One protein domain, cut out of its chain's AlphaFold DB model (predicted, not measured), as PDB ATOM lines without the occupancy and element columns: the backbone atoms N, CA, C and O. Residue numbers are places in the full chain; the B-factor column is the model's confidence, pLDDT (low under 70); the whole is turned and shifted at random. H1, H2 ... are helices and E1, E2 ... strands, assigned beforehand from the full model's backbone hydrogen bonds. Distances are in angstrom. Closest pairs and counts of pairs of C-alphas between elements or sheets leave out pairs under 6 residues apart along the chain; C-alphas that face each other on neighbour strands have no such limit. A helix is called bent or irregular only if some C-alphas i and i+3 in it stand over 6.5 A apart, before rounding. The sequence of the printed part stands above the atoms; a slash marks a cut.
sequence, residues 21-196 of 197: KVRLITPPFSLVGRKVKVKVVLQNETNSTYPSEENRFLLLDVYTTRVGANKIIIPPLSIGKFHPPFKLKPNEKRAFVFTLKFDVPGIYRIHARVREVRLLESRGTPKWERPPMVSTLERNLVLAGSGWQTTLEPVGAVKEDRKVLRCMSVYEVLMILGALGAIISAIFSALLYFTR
ATOM      1  N   LYS A  21     224.351 192.248 279.989       94.81
ATOM      2  CA  LYS A  21     224.592 190.920 280.585       94.81
ATOM      3  C   LYS A  21     225.433 190.084 279.636       94.81
ATOM      4  O   LYS A  21     225.109 189.985 278.456       94.81
ATOM      5  N   VAL A  22     226.476 189.451 280.164       95.75
ATOM      6  CA  VAL A  22     227.346 188.526 279.431       95.75
ATOM      7  C   VAL A  22     227.087 187.121 279.959       95.75
ATOM      8  O   VAL A  22     227.113 186.906 281.167       95.75
ATOM      9  N   ARG A  23     226.824 186.162 279.068       97.38
ATOM     10  CA  ARG A  23     226.693 184.743 279.421       97.38
ATOM     11  C   ARG A  23     227.489 183.874 278.460       97.38
ATOM     12  O   ARG A  23     227.200 183.836 277.266       97.38
ATOM     13  N   LEU A  24     228.443 183.126 278.993       96.31
ATOM     14  CA  LEU A  24     229.256 182.159 278.276       96.31
ATOM     15  C   LEU A  24     228.654 180.755 278.409       96.31
ATOM     16  O   LEU A  24     228.411 180.236 279.500       96.31
ATOM     17  N   ILE A  25     228.435 180.122 277.261       95.75
ATOM     18  CA  ILE A  25     227.946 178.755 277.124       95.75
ATOM     19  C   ILE A  25     229.040 177.952 276.429       95.75
ATOM     20  O   ILE A  25     229.418 178.234 275.291       95.75
ATOM     21  N   THR A  26     229.547 176.939 277.121       93.06
ATOM     22  CA  THR A  26     230.597 176.044 276.637       93.06
ATOM     23  C   THR A  26     230.194 174.600 276.922       93.06
ATOM     24  O   THR A  26     229.545 174.361 277.944       93.06
ATOM     25  N   PRO A  27     230.557 173.632 276.065       92.44
ATOM     26  CA  PRO A  27     230.439 172.228 276.430       92.44
ATOM     27  C   PRO A  27     231.330 171.906 277.645       92.44
ATOM     28  O   PRO A  27     232.335 172.590 277.865       92.44
ATOM     29  N   PRO A  28     230.973 170.879 278.438       89.44
ATOM     30  CA  PRO A  28     231.701 170.529 279.658       89.44
ATOM     31  C   PRO A  28     233.094 169.942 279.379       89.44
ATOM     32  O   PRO A  28     234.017 170.113 280.179       89.44
ATOM     33  N   PHE A  29     233.266 169.280 278.233       92.31
ATOM     34  CA  PHE A  29     234.530 168.679 277.825       92.31
ATOM     35  C   PHE A  29     234.819 168.874 276.332       92.31
ATOM     36  O   PHE A  29     233.945 169.232 275.541       92.31
ATOM     37  N   SER A  30     236.070 168.627 275.951       93.06
ATOM     38  CA  SER A  30     236.529 168.551 274.565       93.06
ATOM     39  C   SER A  30     237.624 167.505 274.403       93.06
ATOM     40  O   SER A  30     238.257 167.121 275.384       93.06
ATOM     41  N   LEU A  31     237.875 167.093 273.164       93.44
ATOM     42  CA  LEU A  31     239.027 166.267 272.825       93.44
ATOM     43  C   LEU A  31     240.180 167.126 272.311       93.44
ATOM     44  O   LEU A  31     239.958 168.092 271.573       93.44
ATOM     45  N   VAL A  32     241.403 166.726 272.648       91.38
ATOM     46  CA  VAL A  32     242.629 167.336 272.116       91.38
ATOM     47  C   VAL A  32     242.581 167.362 270.588       91.38
ATOM     48  O   VAL A  32     242.159 166.408 269.931       91.38
ATOM     49  N   GLY A  33     242.972 168.494 270.009       87.75
ATOM     50  CA  GLY A  33     243.013 168.701 268.566       87.75
ATOM     51  C   GLY A  33     241.651 168.971 267.913       87.75
ATOM     52  O   GLY A  33     241.610 169.423 266.764       87.75
ATOM     53  N   ARG A  34     240.529 168.753 268.613       90.81
ATOM     54  CA  ARG A  34     239.184 168.976 268.066       90.81
ATOM     55  C   ARG A  34     238.727 170.421 268.261       90.81
ATOM     56  O   ARG A  34     239.007 171.075 269.262       90.81
ATOM     57  N   LYS A  35     237.990 170.915 267.264       89.81
ATOM     58  CA  LYS A  35     237.351 172.233 267.294       89.81
ATOM     59  C   LYS A  35     236.106 172.183 268.182       89.81
ATOM     60  O   LYS A  35     235.241 171.337 267.986       89.81
ATOM     61  N   VAL A  36     235.998 173.127 269.109       90.69
ATOM     62  CA  VAL A  36     234.894 173.271 270.062       90.69
ATOM     63  C   VAL A  36     234.169 174.577 269.796       90.69
ATOM     64  O   VAL A  36     234.804 175.624 269.723       90.69
ATOM     65  N   LYS A  37     232.843 174.545 269.690       92.19
ATOM     66  CA  LYS A  37     232.041 175.769 269.592       92.19
ATOM     67  C   LYS A  37     231.675 176.261 270.993       92.19
ATOM     68  O   LYS A  37     231.091 175.516 271.772       92.19
ATOM     69  N   VAL A  38     231.981 177.520 271.282       92.69
ATOM     70  CA  VAL A  38     231.526 178.237 272.478       92.69
ATOM     71  C   VAL A  38     230.612 179.376 272.051       92.69
ATOM     72  O   VAL A  38     230.842 180.013 271.021       92.69
ATOM     73  N   LYS A  39     229.550 179.620 272.813       95.31
ATOM     74  CA  LYS A  39     228.560 180.656 272.521       95.31
ATOM     75  C   LYS A  39     228.601 181.716 273.614       95.31
ATOM     76  O   LYS A  39     228.437 181.396 274.786       95.31
ATOM     77  N   VAL A  40     228.778 182.972 273.224       95.94
ATOM     78  CA  VAL A  40     228.639 184.129 274.111       95.94
ATOM     79  C   VAL A  40     227.314 184.800 273.805       95.94
ATOM     80  O   VAL A  40     227.050 185.169 272.665       95.94
ATOM     81  N   VAL A  41     226.466 184.937 274.811       96.75
ATOM     82  CA  VAL A  41     225.183 185.625 274.708       96.75
ATOM     83  C   VAL A  41     225.308 186.955 275.423       96.75
ATOM     84  O   VAL A  41     225.595 186.987 276.619       96.75
ATOM     85  N   LEU A  42     225.089 188.033 274.680       96.56
ATOM     86  CA  LEU A  42     225.016 189.384 275.208       96.56
ATOM     87  C   LEU A  42     223.570 189.850 275.228       96.56
ATOM     88  O   LEU A  42     222.833 189.605 274.273       96.56
ATOM     89  N   GLN A  43     223.174 190.520 276.300       96.62
ATOM     90  CA  GLN A  43     221.863 191.145 276.410       96.62
ATOM     91  C   GLN A  43     222.029 192.606 276.799       96.62
ATOM     92  O   GLN A  43     222.623 192.890 277.837       96.62
ATOM     93  N   ASN A  44     221.500 193.515 275.984       96.25
ATOM     94  CA  ASN A  44     221.405 194.923 276.345       96.25
ATOM     95  C   ASN A  44     220.424 195.082 277.518       96.25
ATOM     96  O   ASN A  44     219.285 194.628 277.425       96.25
ATOM     97  N   GLU A  45     220.870 195.693 278.616       94.38
ATOM     98  CA  GLU A  45     220.042 195.948 279.808       94.38
ATOM     99  C   GLU A  45     219.301 197.290 279.729       94.38
ATOM    100  O   GLU A  45     218.629 197.688 280.676       94.38
ATOM    101  N   THR A  46     219.452 198.010 278.617       92.50
ATOM    102  CA  THR A  46     218.878 199.336 278.410       92.50
ATOM    103  C   THR A  46     217.759 199.317 277.371       92.50
ATOM    104  O   THR A  46     217.734 198.503 276.444       92.50
ATOM    105  N   ASN A  47     216.854 200.288 277.506       94.25
ATOM    106  CA  ASN A  47     215.754 200.542 276.572       94.25
ATOM    107  C   ASN A  47     216.176 201.385 275.356       94.25
ATOM    108  O   ASN A  47     215.329 201.811 274.577       94.25
ATOM    109  N   SER A  48     217.474 201.639 275.182       94.44
ATOM    110  CA  SER A  48     218.043 202.393 274.066       94.44
ATOM    111  C   SER A  48     219.143 201.583 273.378       94.44
ATOM    112  O   SER A  48     219.568 200.533 273.863       94.44
ATOM    113  N   THR A  49     219.592 202.037 272.211       94.88
ATOM    114  CA  THR A  49     220.780 201.460 271.574       94.88
ATOM    115  C   THR A  49     221.993 201.663 272.483       94.88
ATOM    116  O   THR A  49     222.223 202.772 272.965       94.88
ATOM    117  N   TYR A  50     222.766 200.601 272.708       93.19
ATOM    118  CA  TYR A  50     223.927 200.619 273.589       93.19
ATOM    119  C   TYR A  50     225.215 200.198 272.855       93.19
ATOM    120  O   TYR A  50     225.230 199.138 272.216       93.19
ATOM    121  N   PRO A  51     226.309 200.977 272.964       93.69
ATOM    122  CA  PRO A  51     226.410 202.275 273.639       93.69
ATOM    123  C   PRO A  51     225.623 203.366 272.897       93.69
ATOM    124  O   PRO A  51     225.453 203.286 271.679       93.69
ATOM    125  N   SER A  52     225.125 204.368 273.626       90.62
ATOM    126  CA  SER A  52     224.256 205.417 273.068       90.62
ATOM    127  C   SER A  52     225.009 206.439 272.218       90.62
ATOM    128  O   SER A  52     224.457 206.976 271.265       90.62
ATOM    129  N   GLU A  53     226.273 206.701 272.546       91.88
ATOM    130  CA  GLU A  53     227.118 207.649 271.815       91.88
ATOM    131  C   GLU A  53     227.532 207.098 270.447       91.88
ATOM    132  O   GLU A  53     227.828 205.909 270.310       91.88
ATOM    133  N   GLU A  54     227.589 207.960 269.427       88.00
ATOM    134  CA  GLU A  54     227.897 207.565 268.045       88.00
ATOM    135  C   GLU A  54     229.261 206.882 267.920       88.00
ATOM    136  O   GLU A  54     229.325 205.770 267.393       88.00
ATOM    137  N   ASN A  55     230.297 207.461 268.529       90.94
ATOM    138  CA  ASN A  55     231.677 206.972 268.457       90.94
ATOM    139  C   ASN A  55     232.018 205.893 269.497       90.94
ATOM    140  O   ASN A  55     233.194 205.567 269.667       90.94
ATOM    141  N   ARG A  56     231.029 205.343 270.213       92.69
ATOM    142  CA  ARG A  56     231.246 204.271 271.193       92.69
ATOM    143  C   ARG A  56     230.673 202.942 270.735       92.69
ATOM    144  O   ARG A  56     229.574 202.867 270.192       92.69
ATOM    145  N   PHE A  57     231.408 201.877 271.014       93.44
ATOM    146  CA  PHE A  57     231.106 200.524 270.570       93.44
ATOM    147  C   PHE A  57     231.392 199.510 271.673       93.44
ATOM    148  O   PHE A  57     232.136 199.775 272.615       93.44
ATOM    149  N   LEU A  58     230.818 198.319 271.535       92.62
ATOM    150  CA  LEU A  58     231.204 197.151 272.315       92.62
ATOM    151  C   LEU A  58     232.275 196.375 271.571       92.62
ATOM    152  O   LEU A  58     232.126 196.077 270.385       92.62
ATOM    153  N   LEU A  59     233.319 195.996 272.297       91.19
ATOM    154  CA  LEU A  59     234.327 195.055 271.842       91.19
ATOM    155  C   LEU A  59     234.183 193.762 272.648       91.19
ATOM    156  O   LEU A  59     234.309 193.772 273.875       91.19
ATOM    157  N   LEU A  60     233.896 192.666 271.945       90.88
ATOM    158  CA  LEU A  60     233.774 191.322 272.507       90.88
ATOM    159  C   LEU A  60     234.999 190.495 272.125       90.88
ATOM    160  O   LEU A  60     235.318 190.357 270.940       90.88
ATOM    161  N   ASP A  61     235.628 189.891 273.126       87.38
ATOM    162  CA  ASP A  61     236.739 188.970 272.949       87.38
ATOM    163  C   ASP A  61     236.569 187.699 273.794       87.38
ATOM    164  O   ASP A  61     235.975 187.710 274.875       87.38
ATOM    165  N   VAL A  62     237.074 186.578 273.273       88.06
ATOM    166  CA  VAL A  62     237.107 185.288 273.974       88.06
ATOM    167  C   VAL A  62     238.541 184.795 274.045       88.06
ATOM    168  O   VAL A  62     239.213 184.684 273.018       88.06
ATOM    169  N   TYR A  63     238.991 184.467 275.254       86.31
ATOM    170  CA  TYR A  63     240.333 183.955 275.513       86.31
ATOM    171  C   TYR A  63     240.296 182.784 276.497       86.31
ATOM    172  O   TYR A  63     239.295 182.533 277.171       86.31
ATOM    173  N   THR A  64     241.389 182.029 276.560       87.25
ATOM    174  CA  THR A  64     241.482 180.830 277.398       87.25
ATOM    175  C   THR A  64     242.740 180.856 278.242       87.25
ATOM    176  O   THR A  64     243.811 181.174 277.732       87.25
ATOM    177  N   THR A  65     242.626 180.456 279.503       87.25
ATOM    178  CA  THR A  65     243.760 180.237 280.404       87.25
ATOM    179  C   THR A  65     243.790 178.772 280.831       87.25
ATOM    180  O   THR A  65     242.750 178.172 281.105       87.25
ATOM    181  N   ARG A  66     244.973 178.152 280.854       85.81
ATOM    182  CA  ARG A  66     245.127 176.783 281.368       85.81
ATOM    183  C   ARG A  66     245.196 176.841 282.893       85.81
ATOM    184  O   ARG A  66     246.023 177.558 283.448       85.81
ATOM    185  N   VAL A  67     244.326 176.101 283.569       84.56
ATOM    186  CA  VAL A  67     244.294 176.015 285.034       84.56
ATOM    187  C   VAL A  67     245.481 175.172 285.507       84.56
ATOM    188  O   VAL A  67     245.751 174.118 284.936       84.56
ATOM    189  N   GLY A  68     246.195 175.640 286.535       75.88
ATOM    190  CA  GLY A  68     247.369 174.952 287.090       75.88
ATOM    191  C   GLY A  68     248.688 175.231 286.361       75.88
ATOM    192  O   GLY A  68     249.720 174.705 286.756       75.88
ATOM    193  N   ALA A  69     248.692 176.074 285.323       67.75
ATOM    194  CA  ALA A  69     249.934 176.629 284.797       67.75
ATOM    195  C   ALA A  69     250.394 177.788 285.702       67.75
ATOM    196  O   ALA A  69     249.613 178.704 285.960       67.75
ATOM    197  N   ASN A  70     251.663 177.795 286.129       49.47
ATOM    198  CA  ASN A  70     252.266 178.810 287.020       49.47
ATOM    199  C   ASN A  70     252.294 180.248 286.452       49.47
ATOM    200  O   ASN A  70     252.864 181.151 287.058       49.47
ATOM    201  N   LYS A  71     251.684 180.488 285.290       47.97
ATOM    202  CA  LYS A  71     251.598 181.797 284.649       47.97
ATOM    203  C   LYS A  71     250.166 182.023 284.172       47.97
ATOM    204  O   LYS A  71     249.769 181.540 283.112       47.97
ATOM    205  N   ILE A  72     249.396 182.796 284.938       44.12
ATOM    206  CA  ILE A  72     248.195 183.457 284.416       44.12
ATOM    207  C   ILE A  72     248.699 184.634 283.583       44.12
ATOM    208  O   ILE A  72     248.720 185.778 284.028       44.12
ATOM    209  N   ILE A  73     249.160 184.355 282.367       43.56
ATOM    210  CA  ILE A  73     249.217 185.407 281.361       43.56
ATOM    211  C   ILE A  73     247.748 185.631 281.018       43.56
ATOM    212  O   ILE A  73     247.173 184.839 280.275       43.56
ATOM    213  N   ILE A  74     247.110 186.650 281.608       47.91
ATOM    214  CA  ILE A  74     245.954 187.260 280.945       47.91
ATOM    215  C   ILE A  74     246.546 187.694 279.617       47.91
ATOM    216  O   ILE A  74     247.414 188.574 279.634       47.91
ATOM    217  N   PRO A  75     246.209 187.042 278.491       46.84
ATOM    218  CA  PRO A  75     246.791 187.463 277.244       46.84
ATOM    219  C   PRO A  75     246.449 188.952 277.119       46.84
ATOM    220  O   PRO A  75     245.278 189.321 277.328       46.84
ATOM    221  N   PRO A  76     247.411 189.827 276.764       46.19
ATOM    222  CA  PRO A  76     247.015 191.039 276.064       46.19
ATOM    223  C   PRO A  76     246.059 190.614 274.938       46.19
ATOM    224  O   PRO A  76     246.002 189.442 274.568       46.19
ATOM    225  N   LEU A  77     245.243 191.519 274.412       48.72
ATOM    226  CA  LEU A  77     244.220 191.223 273.392       48.72
ATOM    227  C   LEU A  77     244.740 190.478 272.123       48.72
ATOM    228  O   LEU A  77     243.992 190.235 271.195       48.72
ATOM    229  N   SER A  78     245.993 190.049 272.075       40.72
ATOM    230  CA  SER A  78     246.748 189.488 270.973       40.72
ATOM    231  C   SER A  78     246.364 188.098 270.442       40.72
ATOM    232  O   SER A  78     246.973 187.705 269.456       40.72
ATOM    233  N   ILE A  79     245.411 187.323 270.988       45.12
ATOM    234  CA  ILE A  79     245.100 185.974 270.420       45.12
ATOM    235  C   ILE A  79     243.587 185.645 270.390       45.12
ATOM    236  O   ILE A  79     243.163 184.526 270.106       45.12
ATOM    237  N   GLY A  80     242.721 186.624 270.658       50.62
ATOM    238  CA  GLY A  80     241.276 186.397 270.715       50.62
ATOM    239  C   GLY A  80     240.629 186.343 269.333       50.62
ATOM    240  O   GLY A  80     240.948 187.131 268.450       50.62
ATOM    241  N   LYS A  81     239.655 185.455 269.139       62.53
ATOM    242  CA  LYS A  81     238.717 185.595 268.020       62.53
ATOM    243  C   LYS A  81     237.875 186.837 268.283       62.53
ATOM    244  O   LYS A  81     236.998 186.801 269.139       62.53
ATOM    245  N   PHE A  82     238.192 187.931 267.605       67.62
ATOM    246  CA  PHE A  82     237.482 189.191 267.759       67.62
ATOM    247  C   PHE A  82     236.161 189.167 267.022       67.62
ATOM    248  O   PHE A  82     236.070 188.663 265.903       67.62
ATOM    249  N   HIS A  83     235.149 189.757 267.648       74.81
ATOM    250  CA  HIS A  83     234.022 190.267 266.892       74.81
ATOM    251  C   HIS A  83     234.298 191.734 266.521       74.81
ATOM    252  O   HIS A  83     234.774 192.473 267.390       74.81
ATOM    253  N   PRO A  84     233.996 192.172 265.281       81.19
ATOM    254  CA  PRO A  84     234.010 193.587 264.920       81.19
ATOM    255  C   PRO A  84     233.265 194.429 265.962       81.19
ATOM    256  O   PRO A  84     232.227 193.950 266.433       81.19
ATOM    257  N   PRO A  85     233.729 195.650 266.297       88.50
ATOM    258  CA  PRO A  85     233.009 196.545 267.196       88.50
ATOM    259  C   PRO A  85     231.550 196.727 266.766       88.50
ATOM    260  O   PRO A  85     231.252 196.867 265.580       88.50
ATOM    261  N   PHE A  86     230.623 196.693 267.721       92.19
ATOM    262  CA  PHE A  86     229.188 196.695 267.424       92.19
ATOM    263  C   PHE A  86     228.378 197.454 268.473       92.19
ATOM    264  O   PHE A  86     228.858 197.754 269.565       92.19
ATOM    265  N   LYS A  87     227.114 197.717 268.137       94.25
ATOM    266  CA  LYS A  87     226.088 198.190 269.071       94.25
ATOM    267  C   LYS A  87     224.979 197.153 269.209       94.25
ATOM    268  O   LYS A  87     224.744 196.348 268.296       94.25
ATOM    269  N   LEU A  88     224.308 197.176 270.352       94.69
ATOM    270  CA  LEU A  88     223.113 196.388 270.627       94.69
ATOM    271  C   LEU A  88     221.884 197.295 270.588       94.69
ATOM    272  O   LEU A  88     221.900 198.387 271.149       94.69
ATOM    273  N   LYS A  89     220.816 196.836 269.940       95.94
ATOM    274  CA  LYS A  89     219.502 197.489 269.937       95.94
ATOM    275  C   LYS A  89     218.869 197.437 271.339       95.94
ATOM    276  O   LYS A  89     219.310 196.633 272.171       95.94
ATOM    277  N   PRO A  90     217.843 198.261 271.618       95.50
ATOM    278  CA  PRO A  90     217.092 198.209 272.873       95.50
ATOM    279  C   PRO A  90     216.682 196.784 273.242       95.50
ATOM    280  O   PRO A  90     216.114 196.081 272.407       95.50
ATOM    281  N   ASN A  91     216.986 196.355 274.471       93.31
ATOM    282  CA  ASN A  91     216.645 195.024 274.995       93.31
ATOM    283  C   ASN A  91     217.102 193.832 274.123       93.31
ATOM    284  O   ASN A  91     216.633 192.704 274.293       93.31
ATOM    285  N   GLU A  92     218.028 194.053 273.183       96.12
ATOM    286  CA  GLU A  92     218.471 193.022 272.254       96.12
ATOM    287  C   GLU A  92     219.261 191.940 272.977       96.12
ATOM    288  O   GLU A  92     220.185 192.217 273.746       96.12
ATOM    289  N   LYS A  93     218.951 190.688 272.639       96.62
ATOM    290  CA  LYS A  93     219.751 189.524 272.995       96.62
ATOM    291  C   LYS A  93     220.445 188.984 271.748       96.62
ATOM    292  O   LYS A  93     219.792 188.420 270.873       96.62
ATOM    293  N   ARG A  94     221.769 189.114 271.684       95.56
ATOM    294  CA  ARG A  94     222.587 188.671 270.548       95.56
ATOM    295  C   ARG A  94     223.532 187.552 270.968       95.56
ATOM    296  O   ARG A  94     224.153 187.612 272.027       95.56
ATOM    297  N   ALA A  95     223.636 186.516 270.141       94.56
ATOM    298  CA  ALA A  95     224.522 185.382 270.379       94.56
ATOM    299  C   ALA A  95     225.679 185.373 269.377       94.56
ATOM    300  O   ALA A  95     225.465 185.466 268.172       94.56
ATOM    301  N   PHE A  96     226.889 185.181 269.885       92.94
ATOM    302  CA  PHE A  96     228.127 185.097 269.122       92.94
ATOM    303  C   PHE A  96     228.730 183.709 269.296       92.94
ATOM    304  O   PHE A  96     228.790 183.195 270.414       92.94
ATOM    305  N   VAL A  97     229.161 183.084 268.201       91.00
ATOM    306  CA  VAL A  97     229.742 181.737 268.228       91.00
ATOM    307  C   VAL A  97     231.222 181.818 267.898       91.00
ATOM    308  O   VAL A  97     231.607 182.252 266.817       91.00
ATOM    309  N   PHE A  98     232.048 181.330 268.815       89.19
ATOM    310  CA  PHE A  98     233.488 181.219 268.641       89.19
ATOM    311  C   PHE A  98     233.878 179.751 268.563       89.19
ATOM    312  O   PHE A  98     233.270 178.890 269.191       89.19
ATOM    313  N   THR A  99     234.904 179.450 267.774       89.25
ATOM    314  CA  THR A  99     235.447 178.089 267.681       89.25
ATOM    315  C   THR A  99     236.813 178.048 268.348       89.25
ATOM    316  O   THR A  99     237.706 178.755 267.907       89.25
ATOM    317  N   LEU A 100     237.012 177.237 269.372       89.50
ATOM    318  CA  LEU A 100     238.291 177.070 270.062       89.50
ATOM    319  C   LEU A 100     238.920 175.731 269.669       89.50
ATOM    320  O   LEU A 100     238.211 174.809 269.271       89.50
ATOM    321  N   LYS A 101     240.244 175.622 269.754       88.75
ATOM    322  CA  LYS A 101     240.979 174.364 269.584       88.75
ATOM    323  C   LYS A 101     242.025 174.301 270.689       88.75
ATOM    324  O   LYS A 101     242.702 175.294 270.933       88.75
ATOM    325  N   PHE A 102     242.117 173.156 271.351       88.06
ATOM    326  CA  PHE A 102     243.065 172.919 272.431       88.06
ATOM    327  C   PHE A 102     244.038 171.834 271.986       88.06
ATOM    328  O   PHE A 102     243.616 170.725 271.659       88.06
ATOM    329  N   ASP A 103     245.325 172.161 271.933       87.19
ATOM    330  CA  ASP A 103     246.350 171.241 271.429       87.19
ATOM    331  C   ASP A 103     246.969 170.369 272.534       87.19
ATOM    332  O   ASP A 103     247.677 169.413 272.239       87.19
ATOM    333  N   VAL A 104     246.677 170.661 273.805       88.50
ATOM    334  CA  VAL A 104     247.229 169.947 274.964       88.50
ATOM    335  C   VAL A 104     246.087 169.537 275.902       88.50
ATOM    336  O   VAL A 104     245.166 170.331 276.112       88.50
ATOM    337  N   PRO A 105     246.103 168.324 276.484       89.62
ATOM    338  CA  PRO A 105     245.110 167.936 277.481       89.62
ATOM    339  C   PRO A 105     245.255 168.770 278.762       89.62
ATOM    340  O   PRO A 105     246.351 169.180 279.165       89.62
ATOM    341  N   GLY A 106     244.137 169.044 279.426       90.69
ATOM    342  CA  GLY A 106     244.119 169.803 280.670       90.69
ATOM    343  C   GLY A 106     242.802 170.511 280.947       90.69
ATOM    344  O   GLY A 106     241.836 170.428 280.193       90.69
ATOM    345  N   ILE A 107     242.767 171.236 282.059       91.50
ATOM    346  CA  ILE A 107     241.614 172.043 282.447       91.50
ATOM    347  C   ILE A 107     241.838 173.468 281.945       91.50
ATOM    348  O   ILE A 107     242.854 174.095 282.244       91.50
ATOM    349  N   TYR A 108     240.877 173.986 281.192       90.25
ATOM    350  CA  TYR A 108     240.902 175.326 280.629       90.25
ATOM    351  C   TYR A 108     239.797 176.170 281.246       90.25
ATOM    352  O   TYR A 108     238.655 175.731 281.380       90.25
ATOM    353  N   ARG A 109     240.123 177.409 281.597       91.50
ATOM    354  CA  ARG A 109     239.153 178.443 281.928       91.50
ATOM    355  C   ARG A 109     238.971 179.320 280.697       91.50
ATOM    356  O   ARG A 109     239.914 179.931 280.204       91.50
ATOM    357  N   ILE A 110     237.757 179.321 280.172       91.31
ATOM    358  CA  ILE A 110     237.339 180.113 279.023       91.31
ATOM    359  C   ILE A 110     236.706 181.382 279.569       91.31
ATOM    360  O   ILE A 110     235.854 181.319 280.455       91.31
ATOM    361  N   HIS A 111     237.130 182.512 279.028       91.69
ATOM    362  CA  HIS A 111     236.698 183.836 279.429       91.69
ATOM    363  C   HIS A 111     236.027 184.511 278.239       91.69
ATOM    364  O   HIS A 111     236.570 184.502 277.133       91.69
ATOM    365  N   ALA A 112     234.851 185.086 278.463       92.25
ATOM    366  CA  ALA A 112     234.173 185.952 277.513       92.25
ATOM    367  C   ALA A 112     234.124 187.352 278.100       92.25
ATOM    368  O   ALA A 112     233.518 187.564 279.149       92.25
ATOM    369  N   ARG A 113     234.770 188.290 277.420       91.12
ATOM    370  CA  ARG A 113     235.005 189.634 277.915       91.12
ATOM    371  C   ARG A 113     234.368 190.651 276.986       91.12
ATOM    372  O   ARG A 113     234.574 190.611 275.777       91.12
ATOM    373  N   VAL A 114     233.608 191.570 277.565       91.56
ATOM    374  CA  VAL A 114     233.007 192.703 276.867       91.56
ATOM    375  C   VAL A 114     233.480 193.988 277.512       91.56
ATOM    376  O   VAL A 114     233.471 194.134 278.736       91.56
ATOM    377  N   ARG A 115     233.875 194.932 276.669       90.69
ATOM    378  CA  ARG A 115     234.257 196.280 277.076       90.69
ATOM    379  C   ARG A 115     233.600 197.307 276.171       90.69
ATOM    380  O   ARG A 115     233.375 197.038 274.989       90.69
ATOM    381  N   GLU A 116     233.324 198.472 276.729       92.31
ATOM    382  CA  GLU A 116     232.985 199.649 275.942       92.31
ATOM    383  C   GLU A 116     234.284 200.291 275.446       92.31
ATOM    384  O   GLU A 116     235.283 200.352 276.167       92.31
ATOM    385  N   VAL A 117     234.299 200.707 274.187       91.12
ATOM    386  CA  VAL A 117     235.430 201.388 273.559       91.12
ATOM    387  C   VAL A 117     234.932 202.602 272.798       91.12
ATOM    388  O   VAL A 117     233.872 202.554 272.177       91.12
ATOM    389  N   ARG A 118     235.710 203.678 272.811       92.69
ATOM    390  CA  ARG A 118     235.512 204.841 271.952       92.69
ATOM    391  C   ARG A 118     236.481 204.763 270.779       92.69
ATOM    392  O   ARG A 118     237.669 204.524 270.969       92.69
ATOM    393  N   LEU A 119     235.972 204.954 269.569       91.38
ATOM    394  CA  LEU A 119     236.794 205.075 268.374       91.38
ATOM    395  C   LEU A 119     237.480 206.445 268.374       91.38
ATOM    396  O   LEU A 119     236.791 207.462 268.342       91.38
ATOM    397  N   LEU A 120     238.814 206.460 268.428       91.19
ATOM    398  CA  LEU A 120     239.604 207.692 268.355       91.19
ATOM    399  C   LEU A 120     240.025 207.999 266.920       91.19
ATOM    400  O   LEU A 120     239.833 209.107 266.434       91.19
ATOM    401  N   GLU A 121     240.593 207.005 266.239       89.69
ATOM    402  CA  GLU A 121     241.131 207.170 264.892       89.69
ATOM    403  C   GLU A 121     240.971 205.865 264.107       89.69
ATOM    404  O   GLU A 121     241.159 204.773 264.649       89.69
ATOM    405  N   SER A 122     240.644 205.974 262.819       89.25
ATOM    406  CA  SER A 122     240.667 204.852 261.882       89.25
ATOM    407  C   SER A 122     241.402 205.265 260.616       89.25
ATOM    408  O   SER A 122     241.005 206.210 259.940       89.25
ATOM    409  N   ARG A 123     242.462 204.532 260.281       90.50
ATOM    410  CA  ARG A 123     243.211 204.654 259.031       90.50
ATOM    411  C   ARG A 123     242.898 203.453 258.153       90.50
ATOM    412  O   ARG A 123     243.054 202.316 258.591       90.50
ATOM    413  N   GLY A 124     242.476 203.705 256.919       88.38
ATOM    414  CA  GLY A 124     241.996 202.657 256.017       88.38
ATOM    415  C   GLY A 124     240.673 202.031 256.476       88.38
ATOM    416  O   GLY A 124     240.066 202.456 257.462       88.38
ATOM    417  N   THR A 125     240.223 201.012 255.744       85.38
ATOM    418  CA  THR A 125     238.963 200.310 256.026       85.38
ATOM    419  C   THR A 125     239.232 199.050 256.846       85.38
ATOM    420  O   THR A 125     239.897 198.138 256.337       85.38
ATOM    421  N   PRO A 126     238.713 198.947 258.085       82.00
ATOM    422  CA  PRO A 126     238.965 197.795 258.937       82.00
ATOM    423  C   PRO A 126     238.444 196.486 258.342       82.00
ATOM    424  O   PRO A 126     237.248 196.322 258.101       82.00
ATOM    425  N   LYS A 127     239.350 195.525 258.137       81.81
ATOM    426  CA  LYS A 127     239.021 194.166 257.683       81.81
ATOM    427  C   LYS A 127     239.065 193.203 258.863       81.81
ATOM    428  O   LYS A 127     240.123 192.683 259.209       81.81
ATOM    429  N   TRP A 128     237.901 192.955 259.455       75.94
ATOM    430  CA  TRP A 128     237.727 192.123 260.655       75.94
ATOM    431  C   TRP A 128     237.675 190.610 260.392       75.94
ATOM    432  O   TRP A 128     237.522 189.823 261.322       75.94
ATOM    433  N   GLU A 129     237.776 190.191 259.131       71.06
ATOM    434  CA  GLU A 129     237.757 188.778 258.726       71.06
ATOM    435  C   GLU A 129     238.959 187.998 259.273       71.06
ATOM    436  O   GLU A 129     238.874 186.794 259.523       71.06
ATOM    437  N   ARG A 130     240.091 188.690 259.458       70.88
ATOM    438  CA  ARG A 130     241.323 188.133 260.019       70.88
ATOM    439  C   ARG A 130     241.563 188.698 261.420       70.88
ATOM    440  O   ARG A 130     241.217 189.853 261.664       70.88
ATOM    441  N   PRO A 131     242.175 187.920 262.332       70.44
ATOM    442  CA  PRO A 131     242.555 188.430 263.643       70.44
ATOM    443  C   PRO A 131     243.476 189.650 263.484       70.44
ATOM    444  O   PRO A 131     244.506 189.526 262.814       70.44
ATOM    445  N   PRO A 132     243.128 190.816 264.054       77.19
ATOM    446  CA  PRO A 132     244.010 191.970 264.027       77.19
ATOM    447  C   PRO A 132     245.213 191.743 264.942       77.19
ATOM    448  O   PRO A 132     245.118 191.078 265.976       77.19
ATOM    449  N   MET A 133     246.338 192.357 264.589       77.69
ATOM    450  CA  MET A 133     247.425 192.567 265.530       77.69
ATOM    451  C   MET A 133     246.946 193.560 266.584       77.69
ATOM    452  O   MET A 133     246.408 194.616 266.245       77.69
ATOM    453  N   VAL A 134     247.129 193.215 267.857       78.75
ATOM    454  CA  VAL A 134     246.730 194.083 268.963       78.75
ATOM    455  C   VAL A 134     247.958 194.575 269.696       78.75
ATOM    456  O   VAL A 134     248.770 193.775 270.159       78.75
ATOM    457  N   SER A 135     248.063 195.890 269.826       77.88
ATOM    458  CA  SER A 135     249.058 196.549 270.662       77.88
ATOM    459  C   SER A 135     248.365 197.515 271.614       77.88
ATOM    460  O   SER A 135     247.273 198.013 271.341       77.88
ATOM    461  N   THR A 136     248.986 197.736 272.765       77.56
ATOM    462  CA  THR A 136     248.525 198.733 273.727       77.56
ATOM    463  C   THR A 136     249.498 199.894 273.658       77.56
ATOM    464  O   THR A 136     250.691 199.698 273.891       77.56
ATOM    465  N   LEU A 137     249.001 201.080 273.324       74.19
ATOM    466  CA  LEU A 137     249.778 202.310 273.354       74.19
ATOM    467  C   LEU A 137     249.219 203.165 274.485       74.19
ATOM    468  O   LEU A 137     248.098 203.662 274.392       74.19
ATOM    469  N   GLU A 138     249.976 203.279 275.575       78.81
ATOM    470  CA  GLU A 138     249.537 203.922 276.818       78.81
ATOM    471  C   GLU A 138     248.240 203.299 277.371       78.81
ATOM    472  O   GLU A 138     248.253 202.179 277.884       78.81
ATOM    473  N   ARG A 139     247.112 204.014 277.267       79.81
ATOM    474  CA  ARG A 139     245.770 203.549 277.652       79.81
ATOM    475  C   ARG A 139     244.940 203.072 276.462       79.81
ATOM    476  O   ARG A 139     243.887 202.474 276.668       79.81
ATOM    477  N   ASN A 140     245.409 203.307 275.241       85.94
ATOM    478  CA  ASN A 140     244.678 203.026 274.017       85.94
ATOM    479  C   ASN A 140     244.995 201.630 273.484       85.94
ATOM    480  O   ASN A 140     246.111 201.117 273.576       85.94
ATOM    481  N   LEU A 141     243.980 201.020 272.891       85.06
ATOM    482  CA  LEU A 141     244.057 199.763 272.174       85.06
ATOM    483  C   LEU A 141     244.201 200.063 270.689       85.06
ATOM    484  O   LEU A 141     243.300 200.620 270.071       85.06
ATOM    485  N   VAL A 142     245.322 199.662 270.109       86.44
ATOM    486  CA  VAL A 142     245.566 199.780 268.676       86.44
ATOM    487  C   VAL A 142     245.358 198.410 268.042       86.44
ATOM    488  O   VAL A 142     246.054 197.444 268.366       86.44
ATOM    489  N   LEU A 143     244.379 198.333 267.144       85.94
ATOM    490  CA  LEU A 143     244.060 197.161 266.336       85.94
ATOM    491  C   LEU A 143     244.529 197.423 264.908       85.94
ATOM    492  O   LEU A 143     244.106 198.401 264.298       85.94
ATOM    493  N   ALA A 144     245.396 196.572 264.373       85.12
ATOM    494  CA  ALA A 144     245.964 196.760 263.042       85.12
ATOM    495  C   ALA A 144     245.866 195.494 262.191       85.12
ATOM    496  O   ALA A 144     245.979 194.370 262.683       85.12
ATOM    497  N   GLY A 145     245.686 195.684 260.889       85.81
ATOM    498  CA  GLY A 145     245.742 194.631 259.887       85.81
ATOM    499  C   GLY A 145     246.374 195.138 258.596       85.81
ATOM    500  O   GLY A 145     246.885 196.252 258.520       85.81
ATOM    501  N   SER A 146     246.356 194.311 257.552       84.81
ATOM    502  CA  SER A 146     246.956 194.680 256.267       84.81
ATOM    503  C   SER A 146     246.230 195.880 255.647       84.81
ATOM    504  O   SER A 146     245.121 195.728 255.128       84.81
ATOM    505  N   GLY A 147     246.866 197.055 255.687       85.69
ATOM    506  CA  GLY A 147     246.359 198.298 255.098       85.69
ATOM    507  C   GLY A 147     245.308 199.036 255.933       85.69
ATOM    508  O   GLY A 147     244.648 199.930 255.405       85.69
ATOM    509  N   TRP A 148     245.124 198.673 257.206       90.25
ATOM    510  CA  TRP A 148     244.222 199.396 258.102       90.25
ATOM    511  C   TRP A 148     244.708 199.387 259.551       90.25
ATOM    512  O   TRP A 148     245.371 198.452 260.002       90.25
ATOM    513  N   GLN A 149     244.336 200.425 260.292       90.69
ATOM    514  CA  GLN A 149     244.625 200.575 261.710       90.69
ATOM    515  C   GLN A 149     243.481 201.319 262.389       90.69
ATOM    516  O   GLN A 149     242.955 202.293 261.859       90.69
ATOM    517  N   THR A 150     243.113 200.882 263.584       89.50
ATOM    518  CA  THR A 150     242.072 201.495 264.398       89.50
ATOM    519  C   THR A 150     242.587 201.685 265.815       89.50
ATOM    520  O   THR A 150     243.033 200.731 266.450       89.50
ATOM    521  N   THR A 151     242.497 202.910 266.317       90.38
ATOM    522  CA  THR A 151     242.850 203.264 267.692       90.38
ATOM    523  C   THR A 151     241.571 203.419 268.505       90.38
ATOM    524  O   THR A 151     240.676 204.192 268.152       90.38
ATOM    525  N   LEU A 152     241.480 202.663 269.592       90.12
ATOM    526  CA  LEU A 152     240.321 202.570 270.466       90.12
ATOM    527  C   LEU A 152     240.708 202.968 271.891       90.12
ATOM    528  O   LEU A 152     241.673 202.450 272.443       90.12
ATOM    529  N   GLU A 153     239.922 203.826 272.519       90.88
ATOM    530  CA  GLU A 153     240.051 204.168 273.935       90.88
ATOM    531  C   GLU A 153     239.100 203.280 274.755       90.88
ATOM    532  O   GLU A 153     237.891 203.302 274.510       90.88
ATOM    533  N   PRO A 154     239.581 202.473 275.716       88.50
ATOM    534  CA  PRO A 154     238.712 201.749 276.638       88.50
ATOM    535  C   PRO A 154     237.892 202.714 277.494       88.50
ATOM    536  O   PRO A 154     238.439 203.611 278.132       88.50
ATOM    537  N   VAL A 155     236.582 202.491 277.559       87.88
ATOM    538  CA  VAL A 155     235.669 203.302 278.361       87.88
ATOM    539  C   VAL A 155     235.152 202.476 279.529       87.88
ATOM    540  O   VAL A 155     234.470 201.469 279.346       87.88
ATOM    541  N   GLY A 156     235.456 202.929 280.744       84.88
ATOM    542  CA  GLY A 156     234.944 202.317 281.965       84.88
ATOM    543  C   GLY A 156     235.524 200.935 282.265       84.88
ATOM    544  O   GLY A 156     236.655 200.604 281.906       84.88
ATOM    545  N   ALA A 157     234.751 200.147 283.008       86.62
ATOM    546  CA  ALA A 157     235.138 198.820 283.454       86.62
ATOM    547  C   ALA A 157     234.854 197.746 282.392       86.62
ATOM    548  O   ALA A 157     234.233 197.966 281.354       86.62
ATOM    549  N   VAL A 158     235.308 196.532 282.681       87.88
ATOM    550  CA  VAL A 158     235.145 195.362 281.823       87.88
ATOM    551  C   VAL A 158     234.121 194.420 282.447       87.88
ATOM    552  O   VAL A 158     234.180 194.162 283.647       87.88
ATOM    553  N   LYS A 159     233.215 193.864 281.635       91.25
ATOM    554  CA  LYS A 159     232.268 192.830 282.073       91.25
ATOM    555  C   LYS A 159     232.681 191.478 281.504       91.25
ATOM    556  O   LYS A 159     232.957 191.359 280.311       91.25
ATOM    557  N   GLU A 160     232.745 190.463 282.356       92.25
ATOM    558  CA  GLU A 160     233.267 189.140 282.005       92.25
ATOM    559  C   GLU A 160     232.357 188.024 282.532       92.25
ATOM    560  O   GLU A 160     231.823 188.125 283.635       92.25
ATOM    561  N   ASP A 161     232.227 186.942 281.761       95.19
ATOM    562  CA  ASP A 161     231.771 185.641 282.259       95.19
ATOM    563  C   ASP A 161     232.836 184.570 281.984       95.19
ATOM    564  O   ASP A 161     233.577 184.638 280.997       95.19
ATOM    565  N   ARG A 162     232.913 183.566 282.860       94.00
ATOM    566  CA  ARG A 162     233.944 182.526 282.822       94.00
ATOM    567  C   ARG A 162     233.365 181.135 283.024       94.00
ATOM    568  O   ARG A 162     232.515 180.903 283.883       94.00
ATOM    569  N   LYS A 163     233.883 180.174 282.265       94.94
ATOM    570  CA  LYS A 163     233.512 178.759 282.372       94.94
ATOM    571  C   LYS A 163     234.735 177.867 282.323       94.94
ATOM    572  O   LYS A 163     235.730 178.193 281.687       94.94
ATOM    573  N   VAL A 164     234.647 176.735 283.008       92.25
ATOM    574  CA  VAL A 164     235.683 175.706 282.980       92.25
ATOM    575  C   VAL A 164     235.300 174.653 281.948       92.25
ATOM    576  O   VAL A 164     234.141 174.252 281.872       92.25
ATOM    577  N   LEU A 165     236.279 174.225 281.162       93.06
ATOM    578  CA  LEU A 165     236.172 173.156 280.182       93.06
ATOM    579  C   LEU A 165     237.352 172.203 280.374       93.06
ATOM    580  O   LEU A 165     238.498 172.638 280.501       93.06
ATOM    581  N   ARG A 166     237.086 170.896 280.369       92.50
ATOM    582  CA  ARG A 166     238.136 169.872 280.427       92.50
ATOM    583  C   ARG A 166     238.485 169.389 279.020       92.50
ATOM    584  O   ARG A 166     237.624 168.896 278.302       92.50
ATOM    585  N   CYS A 167     239.736 169.543 278.608       91.56
ATOM    586  CA  CYS A 167     240.257 168.957 277.381       91.56
ATOM    587  C   CYS A 167     240.928 167.624 277.712       91.56
ATOM    588  O   CYS A 167     241.849 167.593 278.525       91.56
ATOM    589  N   MET A 168     240.444 166.545 277.108       92.62
ATOM    590  CA  MET A 168     240.929 165.188 277.333       92.62
ATOM    591  C   MET A 168     241.614 164.653 276.078       92.62
ATOM    592  O   MET A 168     241.191 164.908 274.948       92.62
ATOM    593  N   SER A 169     242.667 163.878 276.279       92.00
ATOM    594  CA  SER A 169     243.222 163.000 275.256       92.00
ATOM    595  C   SER A 169     242.302 161.797 275.021       92.00
ATOM    596  O   SER A 169     241.491 161.430 275.873       92.00
ATOM    597  N   VAL A 170     242.448 161.141 273.866       91.00
ATOM    598  CA  VAL A 170     241.728 159.885 273.580       91.00
ATOM    599  C   VAL A 170     242.093 158.809 274.606       91.00
ATOM    600  O   VAL A 170     241.223 158.071 275.052       91.00
ATOM    601  N   TYR A 171     243.356 158.772 275.038       92.19
ATOM    602  CA  TYR A 171     243.831 157.848 276.065       92.19
ATOM    603  C   TYR A 171     243.093 158.022 277.399       92.19
ATOM    604  O   TYR A 171     242.620 157.044 277.966       92.19
ATOM    605  N   GLU A 172     242.913 159.260 277.874       88.44
ATOM    606  CA  GLU A 172     242.141 159.524 279.097       88.44
ATOM    607  C   GLU A 172     240.689 159.051 278.975       88.44
ATOM    608  O   GLU A 172     240.146 158.490 279.924       88.44
ATOM    609  N   VAL A 173     240.064 159.232 277.807       91.19
ATOM    610  CA  VAL A 173     238.702 158.736 277.562       91.19
ATOM    611  C   VAL A 173     238.660 157.209 277.601       91.19
ATOM    612  O   VAL A 173     237.781 156.647 278.252       91.19
ATOM    613  N   LEU A 174     239.619 156.534 276.964       93.00
ATOM    614  CA  LEU A 174     239.717 155.073 276.987       93.00
ATOM    615  C   LEU A 174     239.951 154.536 278.404       93.00
ATOM    616  O   LEU A 174     239.311 153.560 278.786       93.00
ATOM    617  N   MET A 175     240.792 155.194 279.208       93.56
ATOM    618  CA  MET A 175     240.993 154.811 280.609       93.56
ATOM    619  C   MET A 175     239.714 154.952 281.438       93.56
ATOM    620  O   MET A 175     239.404 154.062 282.227       93.56
ATOM    621  N   ILE A 176     238.945 156.032 281.252       91.62
ATOM    622  CA  ILE A 176     237.660 156.215 281.946       91.62
ATOM    623  C   ILE A 176     236.675 155.110 281.547       91.62
ATOM    624  O   ILE A 176     236.034 154.523 282.414       91.62
ATOM    625  N   LEU A 177     236.574 154.799 280.253       94.00
ATOM    626  CA  LEU A 177     235.699 153.730 279.765       94.00
ATOM    627  C   LEU A 177     236.121 152.356 280.299       94.00
ATOM    628  O   LEU A 177     235.266 151.592 280.742       94.00
ATOM    629  N   GLY A 178     237.424 152.064 280.321       95.12
ATOM    630  CA  GLY A 178     237.964 150.833 280.898       95.12
ATOM    631  C   GLY A 178     237.677 150.714 282.395       95.12
ATOM    632  O   GLY A 178     237.230 149.665 282.852       95.12
ATOM    633  N   ALA A 179     237.845 151.804 283.150       95.75
ATOM    634  CA  ALA A 179     237.529 151.841 284.576       95.75
ATOM    635  C   ALA A 179     236.033 151.610 284.843       95.75
ATOM    636  O   ALA A 179     235.680 150.824 285.719       95.75
ATOM    637  N   LEU A 180     235.147 152.236 284.060       95.50
ATOM    638  CA  LEU A 180     233.705 151.995 284.149       95.50
ATOM    639  C   LEU A 180     233.356 150.537 283.827       95.50
ATOM    640  O   LEU A 180     232.568 149.928 284.547       95.50
ATOM    641  N   GLY A 181     233.976 149.962 282.794       96.38
ATOM    642  CA  GLY A 181     233.810 148.550 282.446       96.38
ATOM    643  C   GLY A 181     234.231 147.614 283.580       96.38
ATOM    644  O   GLY A 181     233.489 146.695 283.922       96.38
ATOM    645  N   ALA A 182     235.372 147.883 284.218       95.81
ATOM    646  CA  ALA A 182     235.856 147.107 285.359       95.81
ATOM    647  C   ALA A 182     234.908 147.192 286.569       95.81
ATOM    648  O   ALA A 182     234.617 146.170 287.187       95.81
ATOM    649  N   ILE A 183     234.377 148.383 286.873       95.38
ATOM    650  CA  ILE A 183     233.399 148.580 287.957       95.38
ATOM    651  C   ILE A 183     232.123 147.780 287.681       95.38
ATOM    652  O   ILE A 183     231.657 147.046 288.551       95.38
ATOM    653  N   ILE A 184     231.574 147.889 286.467       95.06
ATOM    654  CA  ILE A 184     230.371 147.148 286.072       95.06
ATOM    655  C   ILE A 184     230.629 145.639 286.181       95.06
ATOM    656  O   ILE A 184     229.824 144.927 286.776       95.06
ATOM    657  N   SER A 185     231.775 145.160 285.686       95.06
ATOM    658  CA  SER A 185     232.160 143.748 285.786       95.06
ATOM    659  C   SER A 185     232.225 143.274 287.238       95.06
ATOM    660  O   SER A 185     231.679 142.221 287.549       95.06
ATOM    661  N   ALA A 186     232.841 144.048 288.135       95.06
ATOM    662  CA  ALA A 186     232.941 143.696 289.550       95.06
ATOM    663  C   ALA A 186     231.561 143.605 290.225       95.06
ATOM    664  O   ALA A 186     231.309 142.667 290.980       95.06
ATOM    665  N   ILE A 187     230.649 144.536 289.913       94.56
ATOM    666  CA  ILE A 187     229.270 144.521 290.425       94.56
ATOM    667  C   ILE A 187     228.535 143.266 289.948       94.56
ATOM    668  O   ILE A 187     227.930 142.570 290.760       94.56
ATOM    669  N   PHE A 188     228.611 142.939 288.655       93.69
ATOM    670  CA  PHE A 188     227.963 141.739 288.123       93.69
ATOM    671  C   PHE A 188     228.544 140.454 288.713       93.69
ATOM    672  O   PHE A 188     227.780 139.562 289.070       93.69
ATOM    673  N   SER A 189     229.867 140.360 288.868       92.12
ATOM    674  CA  SER A 189     230.504 139.208 289.513       92.12
ATOM    675  C   SER A 189     230.051 139.039 290.964       92.12
ATOM    676  O   SER A 189     229.744 137.920 291.369       92.12
ATOM    677  N   ALA A 190     229.948 140.130 291.729       91.62
ATOM    678  CA  ALA A 190     229.453 140.090 293.103       91.62
ATOM    679  C   ALA A 190     227.971 139.684 293.168       91.62
ATOM    680  O   ALA A 190     227.614 138.793 293.933       91.62
ATOM    681  N   LEU A 191     227.110 140.281 292.337       92.25
ATOM    682  CA  LEU A 191     225.687 139.929 292.282       92.25
ATOM    683  C   LEU A 191     225.486 138.457 291.906       92.25
ATOM    684  O   LEU A 191     224.741 137.755 292.584       92.25
ATOM    685  N   LEU A 192     226.195 137.968 290.882       89.94
ATOM    686  CA  LEU A 192     226.137 136.565 290.465       89.94
ATOM    687  C   LEU A 192     226.580 135.610 291.576       89.94
ATOM    688  O   LEU A 192     225.980 134.547 291.726       89.94
ATOM    689  N   TYR A 193     227.596 135.989 292.354       87.75
ATOM    690  CA  TYR A 193     228.058 135.210 293.501       87.75
ATOM    691  C   TYR A 193     226.968 135.072 294.574       87.75
ATOM    692  O   TYR A 193     226.694 133.959 295.012       87.75
ATOM    693  N   PHE A 194     226.286 136.164 294.937       83.62
ATOM    694  CA  PHE A 194     225.224 136.135 295.952       83.62
ATOM    695  C   PHE A 194     223.915 135.494 295.473       83.62
ATOM    696  O   PHE A 194     223.183 134.957 296.289       83.62
ATOM    697  N   THR A 195     223.612 135.513 294.172       80.94
ATOM    698  CA  THR A 195     222.409 134.847 293.625       80.94
ATOM    699  C   THR A 195     222.559 133.337 293.414       80.94
ATOM    700  O   THR A 195     221.582 132.671 293.086       80.94
ATOM    701  N   ARG A 196     223.783 132.801 293.513       68.38
ATOM    702  CA  ARG A 196     224.075 131.365 293.349       68.38
ATOM    703  C   ARG A 196     224.244 130.619 294.679       68.38
ATOM    704  O   ARG A 196     224.508 129.420 294.641       68.38
TER     705      ARG A 196
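This is residues 21 to 196 of the 197 residues of an uncharacterized protein of Thermoprotei archaeon (UniProt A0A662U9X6). A strand-built body has one long helix, H1, sticking out from one end as an arm. In the body a three-strand sheet, E1 E3 E5, is partly face to face with a larger, twisted sheet, and at the end away from H1 the bent strands E6 and E9 join the hairpin E7 and E8 in a small head. The printed part has 176 residues, with nine named strands, E1 to E9, and then H1; its class is mixed, helices and strands. The small sheet is antiparallel in the order E1 - E3 - E5; the larger, branched one is antiparallel but for the parallel pair E2 and E9. The whole is loose, with a radius of gyration of the C-alphas of 22.2 A and spans of 82 by 36 by 27 A, the arm making much of the length.

Start at E1, residues 21 to 25, an edge strand antiparallel to E3, residues 35 to 44; N 23 and O 41 are 2.9 A apart, within hydrogen-bond range. On to E5, residues 93 to 101, E3 pairs antiparallel, with N 38 and O 98 at 2.8 A. In the larger sheet, E6, residues 106 to 123, has E4, residues 56 to 66, on one side, with N 59 and O 115 at 2.9 A, and E9, residues 148 to 168, on the other side, with N 112 and O 161 at 2.9 A. E6 bends by 95 degrees at residue 120 and E9 by 106 degrees at residue 156. E7, residues 133 to 137, E8, residues 140 to 145, and E9 form a meander, each strand the antiparallel neighbour of the one before; N 135 and O 142 are 2.9 A apart, N 143 and O 150 2.8 A. With E6 they make a Greek key, in which E6 is also the antiparallel neighbour of E9. E2, residues 29 to 31, is parallel to E9, with N 30 and O 166 at 2.8 A. Between the sheets, the closest C-alphas of E1 and E9 are those of Leu 24 and Asp 161, 5.9 A. H1, residues 170 to 195, is not on either sheet; every O i to N i+4 pair in it is within hydrogen-bond range.

Find C-alpha 21 at (224.592, 190.920, 280.585), where E1 begins. E3 then covers 29.2 A, E4 32.4 A, E5 26.3 A, E6 41.0 A and E9 39.4 A from first to last C-alpha. H1 runs 37.4 A from C-alpha 170 at (241.728, 159.885, 273.580) to C-alpha 195 at (222.409, 134.847, 293.625).

The two C-alphas farthest apart, of Arg 123 and Arg 196, are 83.2 A apart. Residues 174 to 196 stand free; the body without them spans 52 by 36 by 27 A. The printed part has no cut. The links E3 to E4 and E4 to E5 are long, with 11 and 26 residues. Look for pLDDT under 70 at residues 69 to 82 and 196; the mean of the printed part is 86.6.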